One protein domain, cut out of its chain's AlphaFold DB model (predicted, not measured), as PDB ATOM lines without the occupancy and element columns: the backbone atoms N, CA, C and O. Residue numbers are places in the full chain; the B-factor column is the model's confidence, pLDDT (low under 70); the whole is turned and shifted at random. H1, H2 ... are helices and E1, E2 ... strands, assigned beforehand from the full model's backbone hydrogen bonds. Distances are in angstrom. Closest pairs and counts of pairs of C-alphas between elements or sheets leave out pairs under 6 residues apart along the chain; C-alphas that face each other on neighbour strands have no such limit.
ATOM      1  N   LEU A  34     -16.200 -58.126  22.885       74.19
ATOM      2  CA  LEU A  34     -17.226 -58.286  23.895       74.19
ATOM      3  C   LEU A  34     -17.889 -56.930  24.000       74.19
ATOM      4  O   LEU A  34     -17.293 -55.983  24.513       74.19
ATOM      5  N   GLU A  35     -19.096 -56.837  23.454       87.06
ATOM      6  CA  GLU A  35     -19.994 -55.780  23.881       87.06
ATOM      7  C   GLU A  35     -20.248 -55.999  25.370       87.06
ATOM      8  O   GLU A  35     -20.598 -57.099  25.814       87.06
ATOM      9  N   ARG A  36     -19.958 -54.971  26.154       89.56
ATOM     10  CA  ARG A  36     -20.130 -54.982  27.598       89.56
ATOM     11  C   ARG A  36     -20.963 -53.777  27.992       89.56
ATOM     12  O   ARG A  36     -20.721 -52.692  27.461       89.56
ATOM     13  N   PRO A  37     -21.904 -53.927  28.934       91.38
ATOM     14  CA  PRO A  37     -22.581 -52.767  29.484       91.38
ATOM     15  C   PRO A  37     -21.541 -51.848  30.133       91.38
ATOM     16  O   PRO A  37     -20.566 -52.327  30.721       91.38
ATOM     17  N   ALA A  38     -21.740 -50.532  30.060       90.50
ATOM     18  CA  ALA A  38     -20.808 -49.586  30.673       90.50
ATOM     19  C   ALA A  38     -20.749 -49.704  32.210       90.50
ATOM     20  O   ALA A  38     -19.784 -49.260  32.829       90.50
ATOM     21  N   THR A  39     -21.739 -50.372  32.814       90.19
ATOM     22  CA  THR A  39     -21.784 -50.746  34.234       90.19
ATOM     23  C   THR A  39     -20.889 -51.937  34.598       90.19
ATOM     24  O   THR A  39     -20.710 -52.209  35.786       90.19
ATOM     25  N   ASP A  40     -20.303 -52.649  33.624       91.69
ATOM     26  CA  ASP A  40     -19.281 -53.663  33.905       91.69
ATOM     27  C   ASP A  40     -18.132 -53.016  34.702       91.69
ATOM     28  O   ASP A  40     -17.597 -51.997  34.262       91.69
ATOM     29  N   PRO A  41     -17.703 -53.585  35.846       90.56
ATOM     30  CA  PRO A  41     -16.730 -52.933  36.720       90.56
ATOM     31  C   PRO A  41     -15.408 -52.562  36.039       90.56
ATOM     32  O   PRO A  41     -14.800 -51.554  36.398       90.56
ATOM     33  N   ALA A  42     -14.949 -53.346  35.057       88.94
ATOM     34  CA  ALA A  42     -13.719 -53.038  34.334       88.94
ATOM     35  C   ALA A  42     -13.920 -51.873  33.354       88.94
ATOM     36  O   ALA A  42     -13.040 -51.019  33.240       88.94
ATOM     37  N   VAL A  43     -15.077 -51.814  32.688       91.38
ATOM     38  CA  VAL A  43     -15.448 -50.696  31.806       91.38
ATOM     39  C   VAL A  43     -15.663 -49.423  32.624       91.38
ATOM     40  O   VAL A  43     -15.033 -48.407  32.336       91.38
ATOM     41  N   ALA A  44     -16.462 -49.488  33.690       90.62
ATOM     42  CA  ALA A  44     -16.729 -48.364  34.581       90.62
ATOM     43  C   ALA A  44     -15.434 -47.801  35.188       90.62
ATOM     44  O   ALA A  44     -15.211 -46.593  35.175       90.62
ATOM     45  N   ALA A  45     -14.523 -48.662  35.656       90.12
ATOM     46  CA  ALA A  45     -13.232 -48.219  36.184       90.12
ATOM     47  C   ALA A  45     -12.362 -47.528  35.119       90.12
ATOM     48  O   ALA A  45     -11.662 -46.561  35.430       90.12
ATOM     49  N   GLN A  46     -12.402 -48.015  33.877       91.25
ATOM     50  CA  GLN A  46     -11.654 -47.446  32.758       91.25
ATOM     51  C   GLN A  46     -12.201 -46.086  32.297       91.25
ATOM     52  O   GLN A  46     -11.419 -45.264  31.815       91.25
ATOM     53  N   TRP A  47     -13.508 -45.858  32.419       93.62
ATOM     54  CA  TRP A  47     -14.206 -44.685  31.882       93.62
ATOM     55  C   TRP A  47     -14.808 -43.770  32.952       93.62
ATOM     56  O   TRP A  47     -15.614 -42.908  32.627       93.62
ATOM     57  N   LYS A  48     -14.403 -43.918  34.217       90.19
ATOM     58  CA  LYS A  48     -14.931 -43.162  35.369       90.19
ATOM     59  C   LYS A  48     -14.876 -41.633  35.246       90.19
ATOM     60  O   LYS A  48     -15.538 -40.934  35.997       90.19
ATOM     61  N   ASP A  49     -14.012 -41.117  34.382       90.31
ATOM     62  CA  ASP A  49     -13.824 -39.690  34.116       90.31
ATOM     63  C   ASP A  49     -14.714 -39.165  32.978       90.31
ATOM     64  O   ASP A  49     -14.864 -37.956  32.846       90.31
ATOM     65  N   VAL A  50     -15.303 -40.060  32.177       88.00
ATOM     66  CA  VAL A  50     -16.211 -39.728  31.066       88.00
ATOM     67  C   VAL A  50     -17.649 -40.109  31.410       88.00
ATOM     68  O   VAL A  50     -18.562 -39.315  31.217       88.00
ATOM     69  N   LEU A  51     -17.856 -41.317  31.940       84.06
ATOM     70  CA  LEU A  51     -19.167 -41.816  32.332       84.06
ATOM     71  C   LEU A  51     -19.509 -41.314  33.740       84.06
ATOM     72  O   LEU A  51     -19.178 -41.954  34.738       84.06
ATOM     73  N   VAL A  52     -20.150 -40.147  33.806       73.56
ATOM     74  CA  VAL A  52     -20.617 -39.542  35.066       73.56
ATOM     75  C   VAL A  52     -21.963 -40.133  35.505       73.56
ATOM     76  O   VAL A  52     -22.218 -40.241  36.703       73.56
ATOM     77  N   ASP A  53     -22.787 -40.564  34.545       81.25
ATOM     78  CA  ASP A  53     -24.122 -41.125  34.760       81.25
ATOM     79  C   ASP A  53     -24.280 -42.462  33.997       81.25
ATOM     80  O   ASP A  53     -24.025 -42.503  32.789       81.25
ATOM     81  N   PRO A  54     -24.671 -43.575  34.650       73.50
ATOM     82  CA  PRO A  54     -24.952 -44.841  33.969       73.50
ATOM     83  C   PRO A  54     -26.173 -44.796  33.030       73.50
ATOM     84  O   PRO A  54     -26.324 -45.704  32.212       73.50
ATOM     85  N   GLU A  55     -27.024 -43.771  33.121       82.00
ATOM     86  CA  GLU A  55     -28.160 -43.534  32.220       82.00
ATOM     87  C   GLU A  55     -27.792 -42.671  30.998       82.00
ATOM     88  O   GLU A  55     -28.662 -42.310  30.207       82.00
ATOM     89  N   ASP A  56     -26.504 -42.365  30.800       87.31
ATOM     90  CA  ASP A  56     -25.984 -41.578  29.675       87.31
ATOM     91  C   ASP A  56     -26.144 -42.301  28.321       87.31
ATOM     92  O   ASP A  56     -25.214 -42.903  27.774       87.31
ATOM     93  N   THR A  57     -27.364 -42.273  27.783       88.56
ATOM     94  CA  THR A  57     -27.727 -43.003  26.564       88.56
ATOM     95  C   THR A  57     -27.093 -42.419  25.304       88.56
ATOM     96  O   THR A  57     -26.947 -41.207  25.146       88.56
ATOM     97  N   TYR A  58     -26.787 -43.295  24.348       89.12
ATOM     98  CA  TYR A  58     -26.393 -42.918  22.993       89.12
ATOM     99  C   TYR A  58     -27.383 -43.499  21.987       89.12
ATOM    100  O   TYR A  58     -27.690 -44.689  22.030       89.12
ATOM    101  N   ALA A  59     -27.908 -42.660  21.088       85.62
ATOM    102  CA  ALA A  59     -28.922 -43.053  20.102       85.62
ATOM    103  C   ALA A  59     -30.133 -43.798  20.717       85.62
ATOM    104  O   ALA A  59     -30.677 -44.726  20.121       85.62
ATOM    105  N   GLY A  60     -30.541 -43.410  21.933       87.19
ATOM    106  CA  GLY A  60     -31.656 -44.028  22.663       87.19
ATOM    107  C   GLY A  60     -31.346 -45.389  23.297       87.19
ATOM    108  O   GLY A  60     -32.256 -46.022  23.825       87.19
ATOM    109  N   SER A  61     -30.090 -45.844  23.258       87.44
ATOM    110  CA  SER A  61     -29.641 -47.088  23.894       87.44
ATOM    111  C   SER A  61     -28.810 -46.803  25.150       87.44
ATOM    112  O   SER A  61     -28.072 -45.813  25.167       87.44
ATOM    113  N   PRO A  62     -28.884 -47.659  26.189       89.88
ATOM    114  CA  PRO A  62     -27.995 -47.574  27.344       89.88
ATOM    115  C   PRO A  62     -26.517 -47.609  26.934       89.88
ATOM    116  O   PRO A  62     -26.187 -48.187  25.894       89.88
ATOM    117  N   PRO A  63     -25.617 -47.036  27.745       92.00
ATOM    118  CA  PRO A  63     -24.215 -46.973  27.390       92.00
ATOM    119  C   PRO A  63     -23.562 -48.360  27.357       92.00
ATOM    120  O   PRO A  63     -23.678 -49.161  28.291       92.00
ATOM    121  N   VAL A  64     -22.817 -48.623  26.285       91.62
ATOM    122  CA  VAL A  64     -22.089 -49.881  26.064       91.62
ATOM    123  C   VAL A  64     -20.652 -49.603  25.650       91.62
ATOM    124  O   VAL A  64     -20.347 -48.586  25.033       91.62
ATOM    125  N   ALA A  65     -19.754 -50.528  25.967       92.00
ATOM    126  CA  ALA A  65     -18.387 -50.509  25.479       92.00
ATOM    127  C   ALA A  65     -18.116 -51.718  24.588       92.00
ATOM    128  O   ALA A  65     -18.333 -52.864  24.988       92.00
ATOM    129  N   PHE A  66     -17.556 -51.467  23.409       90.56
ATOM    130  CA  PHE A  66     -16.969 -52.517  22.586       90.56
ATOM    131  C   PHE A  66     -15.540 -52.744  23.031       90.56
ATOM    132  O   PHE A  66     -14.712 -51.845  22.905       90.56
ATOM    133  N   VAL A  67     -15.254 -53.935  23.549       90.25
ATOM    134  CA  VAL A  67     -13.950 -54.267  24.124       90.25
ATOM    135  C   VAL A  67     -13.212 -55.259  23.236       90.25
ATOM    136  O   VAL A  67     -13.763 -56.298  22.882       90.25
ATOM    137  N   ALA A  68     -11.952 -54.958  22.926       88.56
ATOM    138  CA  ALA A  68     -10.992 -55.885  22.343       88.56
ATOM    139  C   ALA A  68      -9.771 -55.989  23.260       88.56
ATOM    140  O   ALA A  68      -9.113 -54.992  23.557       88.56
ATOM    141  N   GLU A  69      -9.450 -57.200  23.696       88.88
ATOM    142  CA  GLU A  69      -8.351 -57.462  24.620       88.88
ATOM    143  C   GLU A  69      -7.394 -58.507  24.055       88.88
ATOM    144  O   GLU A  69      -7.809 -59.461  23.396       88.88
ATOM    145  N   LYS A  70      -6.108 -58.333  24.364       86.88
ATOM    146  CA  LYS A  70      -5.066 -59.303  24.063       86.88
ATOM    147  C   LYS A  70      -3.889 -59.183  25.019       86.88
ATOM    148  O   LYS A  70      -3.558 -58.093  25.473       86.88
ATOM    149  N   THR A  71      -3.178 -60.286  25.217       89.62
ATOM    150  CA  THR A  71      -1.810 -60.268  25.742       89.62
ATOM    151  C   THR A  71      -0.838 -60.518  24.593       89.62
ATOM    152  O   THR A  71      -0.963 -61.514  23.882       89.62
ATOM    153  N   ASP A  72       0.094 -59.593  24.352       84.19
ATOM    154  CA  ASP A  72       1.091 -59.760  23.290       84.19
ATOM    155  C   ASP A  72       2.187 -60.773  23.674       84.19
ATOM    156  O   ASP A  72       2.300 -61.199  24.824       84.19
ATOM    157  N   ALA A  73       3.040 -61.146  22.717       83.56
ATOM    158  CA  ALA A  73       4.134 -62.099  22.942       83.56
ATOM    159  C   ALA A  73       5.163 -61.646  24.002       83.56
ATOM    160  O   ALA A  73       5.990 -62.440  24.440       83.56
ATOM    161  N   LYS A  74       5.136 -60.370  24.412       84.69
ATOM    162  CA  LYS A  74       5.994 -59.804  25.462       84.69
ATOM    163  C   LYS A  74       5.291 -59.769  26.823       84.69
ATOM    164  O   LYS A  74       5.839 -59.203  27.765       84.69
ATOM    165  N   GLY A  75       4.083 -60.322  26.923       88.00
ATOM    166  CA  GLY A  75       3.283 -60.337  28.144       88.00
ATOM    167  C   GLY A  75       2.578 -59.014  28.447       88.00
ATOM    168  O   GLY A  75       2.084 -58.840  29.559       88.00
ATOM    169  N   ARG A  76       2.520 -58.059  27.506       91.00
ATOM    170  CA  ARG A  76       1.772 -56.812  27.725       91.00
ATOM    171  C   ARG A  76       0.291 -57.057  27.479       91.00
ATOM    172  O   ARG A  76      -0.085 -57.470  26.383       91.00
ATOM    173  N   ARG A  77      -0.546 -56.733  28.463       91.56
ATOM    174  CA  ARG A  77      -2.006 -56.731  28.320       91.56
ATOM    175  C   ARG A  77      -2.436 -55.448  27.619       91.56
ATOM    176  O   ARG A  77      -2.214 -54.358  28.144       91.56
ATOM    177  N   ILE A  78      -3.036 -55.576  26.447       92.31
ATOM    178  CA  ILE A  78      -3.543 -54.489  25.616       92.31
ATOM    179  C   ILE A  78      -5.066 -54.585  25.607       92.31
ATOM    180  O   ILE A  78      -5.614 -55.631  25.274       92.31
ATOM    181  N   VAL A  79      -5.742 -53.496  25.959       92.25
ATOM    182  CA  VAL A  79      -7.207 -53.409  25.944       92.25
ATOM    183  C   VAL A  79      -7.599 -52.174  25.148       92.25
ATOM    184  O   VAL A  79      -7.278 -51.061  25.557       92.25
ATOM    185  N   ALA A  80      -8.278 -52.355  24.021       92.75
ATOM    186  CA  ALA A  80      -9.001 -51.280  23.358       92.75
ATOM    187  C   ALA A  80     -10.461 -51.316  23.764       92.75
ATOM    188  O   ALA A  80     -11.077 -52.381  23.766       92.75
ATOM    189  N   THR A  81     -11.020 -50.148  24.049       93.81
ATOM    190  CA  THR A  81     -12.459 -50.002  24.213       93.81
ATOM    191  C   THR A  81     -12.959 -48.797  23.443       93.81
ATOM    192  O   THR A  81     -12.294 -47.762  23.423       93.81
ATOM    193  N   VAL A  82     -14.124 -48.928  22.817       94.06
ATOM    194  CA  VAL A  82     -14.901 -47.796  22.300       94.06
ATOM    195  C   VAL A  82     -16.138 -47.674  23.167       94.06
ATOM    196  O   VAL A  82     -16.857 -48.661  23.305       94.06
ATOM    197  N   LEU A  83     -16.367 -46.506  23.761       94.50
ATOM    198  CA  LEU A  83     -17.521 -46.259  24.621       94.50
ATOM    199  C   LEU A  83     -18.611 -45.542  23.826       94.50
ATOM    200  O   LEU A  83     -18.414 -44.409  23.387       94.50
ATOM    201  N   LEU A  84     -19.758 -46.197  23.674       92.12
ATOM    202  CA  LEU A  84     -20.973 -45.605  23.131       92.12
ATOM    203  C   LEU A  84     -21.808 -45.096  24.299       92.12
ATOM    204  O   LEU A  84     -22.487 -45.876  24.958       92.12
ATOM    205  N   SER A  85     -21.725 -43.798  24.563       93.06
ATOM    206  CA  SER A  85     -22.540 -43.085  25.551       93.06
ATOM    207  C   SER A  85     -22.798 -41.661  25.054       93.06
ATOM    208  O   SER A  85     -22.085 -41.186  24.162       93.06
ATOM    209  N   GLY A  86     -23.811 -40.984  25.588       90.94
ATOM    210  CA  GLY A  86     -24.149 -39.617  25.179       90.94
ATOM    211  C   GLY A  86     -22.995 -38.629  25.385       90.94
ATOM    212  O   GLY A  86     -22.719 -37.809  24.514       90.94
ATOM    213  N   THR A  87     -22.255 -38.769  26.482       91.19
ATOM    214  CA  THR A  87     -21.084 -37.948  26.836       91.19
ATOM    215  C   THR A  87     -19.820 -38.368  26.081       91.19
ATOM    216  O   THR A  87     -18.953 -37.542  25.793       91.19
ATOM    217  N   SER A  88     -19.692 -39.654  25.741       92.19
ATOM    218  CA  SER A  88     -18.533 -40.198  25.023       92.19
ATOM    219  C   SER A  88     -18.591 -39.954  23.512       92.19
ATOM    220  O   SER A  88     -17.564 -40.016  22.828       92.19
ATOM    221  N   CYS A  89     -19.779 -39.692  22.969       92.38
ATOM    222  CA  CYS A  89     -20.001 -39.577  21.537       92.38
ATOM    223  C   CYS A  89     -20.458 -38.178  21.113       92.38
ATOM    224  O   CYS A  89     -21.299 -37.547  21.737       92.38
ATOM    225  N   ASN A  90     -19.948 -37.723  19.970       88.88
ATOM    226  CA  ASN A  90     -20.566 -36.671  19.170       88.88
ATOM    227  C   ASN A  90     -21.359 -37.296  18.006       88.88
ATOM    228  O   ASN A  90     -21.498 -38.514  17.925       88.88
ATOM    229  N   VAL A  91     -21.856 -36.468  17.080       81.31
ATOM    230  CA  VAL A  91     -22.754 -36.903  15.992       81.31
ATOM    231  C   VAL A  91     -22.259 -38.113  15.187       81.31
ATOM    232  O   VAL A  91     -23.079 -38.922  14.775       81.31
ATOM    233  N   ASN A  92     -20.946 -38.267  14.980       88.75
ATOM    234  CA  ASN A  92     -20.393 -39.326  14.122       88.75
ATOM    235  C   ASN A  92     -19.220 -40.081  14.747       88.75
ATOM    236  O   ASN A  92     -18.654 -40.973  14.107       88.75
ATOM    237  N   ARG A  93     -18.796 -39.707  15.956       93.75
ATOM    238  CA  ARG A  93     -17.612 -40.283  16.581       93.75
ATOM    239  C   ARG A  93     -17.777 -40.480  18.071       93.75
ATOM    240  O   ARG A  93     -18.337 -39.627  18.740       93.75
ATOM    241  N   CYS A  94     -17.203 -41.560  18.575       94.25
ATOM    242  CA  CYS A  94     -17.201 -41.930  19.985       94.25
ATOM    243  C   CYS A  94     -15.774 -42.069  20.502       94.25
ATOM    244  O   CYS A  94     -14.873 -42.402  19.725       94.25
ATOM    245  N   ASN A  95     -15.556 -41.835  21.793       95.25
ATOM    246  CA  ASN A  95     -14.233 -42.002  22.375       95.25
ATOM    247  C   ASN A  95     -13.789 -43.468  22.322       95.25
ATOM    248  O   ASN A  95     -14.545 -44.401  22.606       95.25
ATOM    249  N   MET A  96     -12.517 -43.656  21.993       94.44
ATOM    250  CA  MET A  96     -11.802 -44.916  22.056       94.44
ATOM    251  C   MET A  96     -10.565 -44.751  22.927       94.44
ATOM    252  O   MET A  96      -9.754 -43.847  22.718       94.44
ATOM    253  N   ARG A  97     -10.363 -45.700  23.839       95.62
ATOM    254  CA  ARG A  97      -9.157 -45.790  24.657       95.62
ATOM    255  C   ARG A  97      -8.386 -47.057  24.374       95.62
ATOM    256  O   ARG A  97      -8.967 -48.132  24.273       95.62
ATOM    257  N   ILE A  98      -7.065 -46.930  24.338       94.31
ATOM    258  CA  ILE A  98      -6.138 -48.062  24.338       94.31
ATOM    259  C   ILE A  98      -5.372 -48.043  25.649       94.31
ATOM    260  O   ILE A  98      -4.651 -47.088  25.941       94.31
ATOM    261  N   LEU A  99      -5.498 -49.115  26.422       94.19
ATOM    262  CA  LEU A  99      -4.749 -49.344  27.644       94.19
ATOM    263  C   LEU A  99      -3.655 -50.373  27.385       94.19
ATOM    264  O   LEU A  99      -3.892 -51.392  26.743       94.19
ATOM    265  N   VAL A 100      -2.472 -50.130  27.942       94.06
ATOM    266  CA  VAL A 100      -1.376 -51.103  27.994       94.06
ATOM    267  C   VAL A 100      -0.988 -51.295  29.452       94.06
ATOM    268  O   VAL A 100      -0.618 -50.335  30.129       94.06
ATOM    269  N   ASN A 101      -1.098 -52.528  29.946       93.31
ATOM    270  CA  ASN A 101      -0.899 -52.888  31.352       93.31
ATOM    271  C   ASN A 101      -1.708 -51.982  32.303       93.31
ATOM    272  O   ASN A 101      -1.188 -51.480  33.297       93.31
ATOM    273  N   GLY A 102      -2.970 -51.719  31.945       91.88
ATOM    274  CA  GLY A 102      -3.897 -50.897  32.731       91.88
ATOM    275  C   GLY A 102      -3.677 -49.383  32.641       91.88
ATOM    276  O   GLY A 102      -4.414 -48.633  33.268       91.88
ATOM    277  N   ARG A 103      -2.694 -48.906  31.866       93.31
ATOM    278  CA  ARG A 103      -2.440 -47.471  31.674       93.31
ATOM    279  C   ARG A 103      -2.981 -47.010  30.334       93.31
ATOM    280  O   ARG A 103      -2.641 -47.618  29.323       93.31
ATOM    281  N   ILE A 104      -3.746 -45.921  30.318       94.00
ATOM    282  CA  ILE A 104      -4.195 -45.288  29.074       94.00
ATOM    283  C   ILE A 104      -2.960 -44.824  28.296       94.00
ATOM    284  O   ILE A 104      -2.107 -44.103  28.817       94.00
ATOM    285  N   LYS A 105      -2.838 -45.302  27.061       95.00
ATOM    286  CA  LYS A 105      -1.774 -44.958  26.113       95.00
ATOM    287  C   LYS A 105      -2.280 -44.153  24.936       95.00
ATOM    288  O   LYS A 105      -1.523 -43.368  24.377       95.00
ATOM    289  N   LEU A 106      -3.539 -44.353  24.580       95.06
ATOM    290  CA  LEU A 106      -4.230 -43.546  23.597       95.06
ATOM    291  C   LEU A 106      -5.618 -43.236  24.135       95.06
ATOM    292  O   LEU A 106      -6.301 -44.145  24.609       95.06
ATOM    293  N   ASP A 107      -5.999 -41.973  24.030       94.38
ATOM    294  CA  ASP A 107      -7.369 -41.504  24.165       94.38
ATOM    295  C   ASP A 107      -7.669 -40.700  22.899       94.38
ATOM    296  O   ASP A 107      -6.941 -39.768  22.550       94.38
ATOM    297  N   THR A 108      -8.630 -41.166  22.118       93.88
ATOM    298  CA  THR A 108      -8.955 -40.602  20.811       93.88
ATOM    299  C   THR A 108     -10.431 -40.823  20.527       93.88
ATOM    300  O   THR A 108     -11.153 -41.345  21.363       93.88
ATOM    301  N   MET A 109     -10.891 -40.454  19.339       94.25
ATOM    302  CA  MET A 109     -12.238 -40.786  18.889       94.25
ATOM    303  C   MET A 109     -12.169 -41.796  17.738       94.25
ATOM    304  O   MET A 109     -11.134 -41.945  17.093       94.25
ATOM    305  N   VAL A 110     -13.262 -42.472  17.418       93.69
ATOM    306  CA  VAL A 110     -13.432 -43.347  16.238       93.69
ATOM    307  C   VAL A 110     -14.862 -43.227  15.737       93.69
ATOM    308  O   VAL A 110     -15.658 -42.570  16.396       93.69
ATOM    309  N   CYS A 111     -15.200 -43.803  14.583       90.00
ATOM    310  CA  CYS A 111     -16.572 -43.766  14.078       90.00
ATOM    311  C   CYS A 111     -17.589 -44.291  15.115       90.00
ATOM    312  O   CYS A 111     -17.297 -45.214  15.877       90.00
ATOM    313  N   SER A 112     -18.786 -43.707  15.146       88.56
ATOM    314  CA  SER A 112     -19.841 -44.111  16.084       88.56
ATOM    315  C   SER A 112     -20.584 -45.385  15.672       88.56
ATOM    316  O   SER A 112     -21.201 -46.032  16.512       88.56
ATOM    317  N   ASN A 113     -20.486 -45.792  14.405       86.25
ATOM    318  CA  ASN A 113     -21.013 -47.057  13.892       86.25
ATOM    319  C   ASN A 113     -19.971 -48.186  13.959       86.25
ATOM    320  O   ASN A 113     -19.898 -49.024  13.059       86.25
ATOM    321  N   VAL A 114     -19.132 -48.194  15.000       84.81
ATOM    322  CA  VAL A 114     -18.143 -49.255  15.182       84.81
ATOM    323  C   VAL A 114     -18.861 -50.596  15.345       84.81
ATOM    324  O   VAL A 114     -19.649 -50.806  16.258       84.81
ATOM    325  N   THR A 115     -18.594 -51.517  14.429       76.62
ATOM    326  CA  THR A 115     -19.111 -52.893  14.476       76.62
ATOM    327  C   THR A 115     -17.994 -53.909  14.656       76.62
ATOM    328  O   THR A 115     -18.238 -55.096  14.856       76.62
ATOM    329  N   THR A 116     -16.734 -53.476  14.543       74.75
ATOM    330  CA  THR A 116     -15.572 -54.358  14.619       74.75
ATOM    331  C   THR A 116     -14.353 -53.606  15.137       74.75
ATOM    332  O   THR A 116     -14.060 -52.490  14.703       74.75
ATOM    333  N   LEU A 117     -13.617 -54.270  16.029       83.38
ATOM    334  CA  LEU A 117     -12.264 -53.914  16.433       83.38
ATOM    335  C   LEU A 117     -11.333 -55.065  16.054       83.38
ATOM    336  O   LEU A 117     -11.599 -56.215  16.397       83.38
ATOM    337  N   ALA A 118     -10.238 -54.764  15.367       83.62
ATOM    338  CA  ALA A 118      -9.200 -55.740  15.056       83.62
ATOM    339  C   ALA A 118      -7.894 -55.340  15.735       83.62
ATOM    340  O   ALA A 118      -7.558 -54.161  15.805       83.62
ATOM    341  N   MET A 119      -7.129 -56.317  16.211       86.94
ATOM    342  CA  MET A 119      -5.815 -56.072  16.795       86.94
ATOM    343  C   MET A 119      -4.749 -56.846  16.036       86.94
ATOM    344  O   MET A 119      -4.956 -57.978  15.599       86.94
ATOM    345  N   ALA A 120      -3.581 -56.234  15.905       87.31
ATOM    346  CA  ALA A 120      -2.414 -56.881  15.347       87.31
ATOM    347  C   ALA A 120      -2.054 -58.185  16.086       87.31
ATOM    348  O   ALA A 120      -2.080 -58.227  17.325       87.31
ATOM    349  N   PRO A 121      -1.572 -59.219  15.375       82.69
ATOM    350  CA  PRO A 121      -0.974 -60.393  16.002       82.69
ATOM    351  C   PRO A 121       0.154 -60.053  16.992       82.69
ATOM    352  O   PRO A 121       0.246 -60.665  18.051       82.69
ATOM    353  N   ASP A 122       0.952 -59.029  16.692       84.38
ATOM    354  CA  ASP A 122       2.066 -58.555  17.519       84.38
ATOM    355  C   ASP A 122       1.681 -57.445  18.521       84.38
ATOM    356  O   ASP A 122       2.545 -56.922  19.225       84.38
ATOM    357  N   GLY A 123       0.402 -57.053  18.574       86.94
ATOM    358  CA  GLY A 123      -0.095 -55.972  19.431       86.94
ATOM    359  C   GLY A 123       0.428 -54.575  19.070       86.94
ATOM    360  O   GLY A 123       0.421 -53.687  19.920       86.94
ATOM    361  N   SER A 124       0.934 -54.358  17.850       89.88
ATOM    362  CA  SER A 124       1.483 -53.057  17.432       89.88
ATOM    363  C   SER A 124       0.434 -52.047  16.964       89.88
ATOM    364  O   SER A 124       0.706 -50.844  16.958       89.88
ATOM    365  N   TRP A 125      -0.757 -52.506  16.583       91.50
ATOM    366  CA  TRP A 125      -1.839 -51.655  16.098       91.50
ATOM    367  C   TRP A 125      -3.216 -52.217  16.449       91.50
ATOM    368  O   TRP A 125      -3.381 -53.418  16.678       91.50
ATOM    369  N   ILE A 126      -4.197 -51.321  16.437       90.44
ATOM    370  CA  ILE A 126      -5.623 -51.609  16.569       90.44
ATOM    371  C   ILE A 126      -6.332 -50.953  15.396       90.44
ATOM    372  O   ILE A 126      -5.953 -49.859  14.991       90.44
ATOM    373  N   SER A 127      -7.310 -51.625  14.805       89.00
ATOM    374  CA  SER A 127      -8.170 -51.049  13.785       89.00
ATOM    375  C   SER A 127      -9.597 -50.972  14.282       89.00
ATOM    376  O   SER A 127     -10.117 -51.940  14.831       89.00
ATOM    377  N   ALA A 128     -10.202 -49.814  14.067       87.38
ATOM    378  CA  ALA A 128     -11.608 -49.547  14.294       87.38
ATOM    379  C   ALA A 128     -12.117 -48.831  13.047       87.38
ATOM    380  O   ALA A 128     -11.459 -47.909  12.570       87.38
ATOM    381  N   CYS A 129     -13.261 -49.246  12.503       85.00
ATOM    382  CA  CYS A 129     -13.883 -48.547  11.370       85.00
ATOM    383  C   CYS A 129     -13.012 -48.452  10.098       85.00
ATOM    384  O   CYS A 129     -13.159 -47.521   9.314       85.00
ATOM    385  N   GLY A 130     -12.060 -49.372   9.906       82.50
ATOM    386  CA  GLY A 130     -11.077 -49.293   8.818       82.50
ATOM    387  C   GLY A 130      -9.932 -48.298   9.060       82.50
ATOM    388  O   GLY A 130      -8.955 -48.305   8.314       82.50
ATOM    389  N   GLU A 131      -9.988 -47.500  10.127       87.44
ATOM    390  CA  GLU A 131      -8.863 -46.696  10.601       87.44
ATOM    391  C   GLU A 131      -7.907 -47.567  11.418       87.44
ATOM    392  O   GLU A 131      -8.321 -48.548  12.037       87.44
ATOM    393  N   ARG A 132      -6.613 -47.231  11.422       90.44
ATOM    394  CA  ARG A 132      -5.575 -47.977  12.143       90.44
ATOM    395  C   ARG A 132      -4.829 -47.060  13.103       90.44
ATOM    396  O   ARG A 132      -4.247 -46.060  12.700       90.44
ATOM    397  N   PHE A 133      -4.779 -47.468  14.360       92.31
ATOM    398  CA  PHE A 133      -4.170 -46.757  15.473       92.31
ATOM    399  C   PHE A 133      -2.945 -47.526  15.949       92.31
ATOM    400  O   PHE A 133      -3.021 -48.727  16.219       92.31
ATOM    401  N   ALA A 134      -1.802 -46.855  16.054       93.06
ATOM    402  CA  ALA A 134      -0.610 -47.461  16.632       93.06
ATOM    403  C   ALA A 134      -0.802 -47.652  18.143       93.06
ATOM    404  O   ALA A 134      -1.262 -46.738  18.822       93.06
ATOM    405  N   VAL A 135      -0.409 -48.810  18.677       90.38
ATOM    406  CA  VAL A 135      -0.356 -49.045  20.126       90.38
ATOM    407  C   VAL A 135       0.992 -48.538  20.642       90.38
ATOM    408  O   VAL A 135       2.032 -49.121  20.302       90.38
TER     409      VAL A 135
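AT A GLANCE: This is residues 34 to 135 of the 138 residues of an uncharacterized protein of Methylorubrum extorquens (strain ATCC 14718 / DSM 1338 / JCM 2805 / NCIMB 9133 / AM1) (UniProt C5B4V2). A large, twisted sheet of five strands, E1 to E5, has a small sheet, E6 to E8, over part of one face and the short helix H1 over the other; the two sheets make a sandwich, partly face to face. The printed part has 102 residues with one named helix and eight named strands, in the order E1 H1 E2 E3 E4 E5 E6 E7 E8. Both sheets, ordered E1 E2 E3 E4 E5 and E6 E7 E8, are antiparallel, and the class is mostly strand. The whole is compact, with a radius of gyration of the C-alphas of 12.8 A, and spans 39 by 27 by 19 A.

HOW THE PARTS SIT: E2, residues 64 to 71, and E3, residues 77 to 84, are neighbours at 168 degrees, with N 68 and O 80 2.8 A apart. E1, residues 34 to 37, is E2's other neighbour, at 137 degrees, with N 36 and O 65 2.9 A apart. E4, residues 93 to 100, follows E3 in a hairpin, with N 81 and O 97 2.9 A apart. E5, residues 103 to 111, bends by 51 degrees at residue 108 and has N 108 3.0 A from O 96 of E4. E2 to E5 form a meander, each strand the antiparallel neighbour of the one before. H1, residues 41 to 47, is on this sheet, and its O i to N i+4 pairs are within hydrogen-bond range; its closest C-alphas to E2 are those of Val 43 and Ala 65, 7.0 A. E6, residues 117 to 119, E7, residues 125 to 128, and E8, residues 131 to 134, form a second meander, with N 118 and O 127 2.9 A apart and N 126 and O 133 2.9 A apart. The facing parts of the two sheets are 9.2 A centre to centre, with best planes 11 degrees apart; the closest C-alphas of E2 and E6 are those of Ala 68 and Leu 117, 6.4 A.

IN THESE COORDINATES: E1 begins at C-alpha 34, (-17.226, -58.286, 23.895), and E8 ends at C-alpha 134, (-0.610, -47.461, 16.632). From first to last C-alpha E2 measures 22.8 A and E5 22.9 A.

THE WHOLE: Gly 60 and Lys 74 have the C-alphas farthest apart, 40.9 A. The printed part has no cut; the link from H1 to E2 is long, and no printed residue is under 70 in pLDDT.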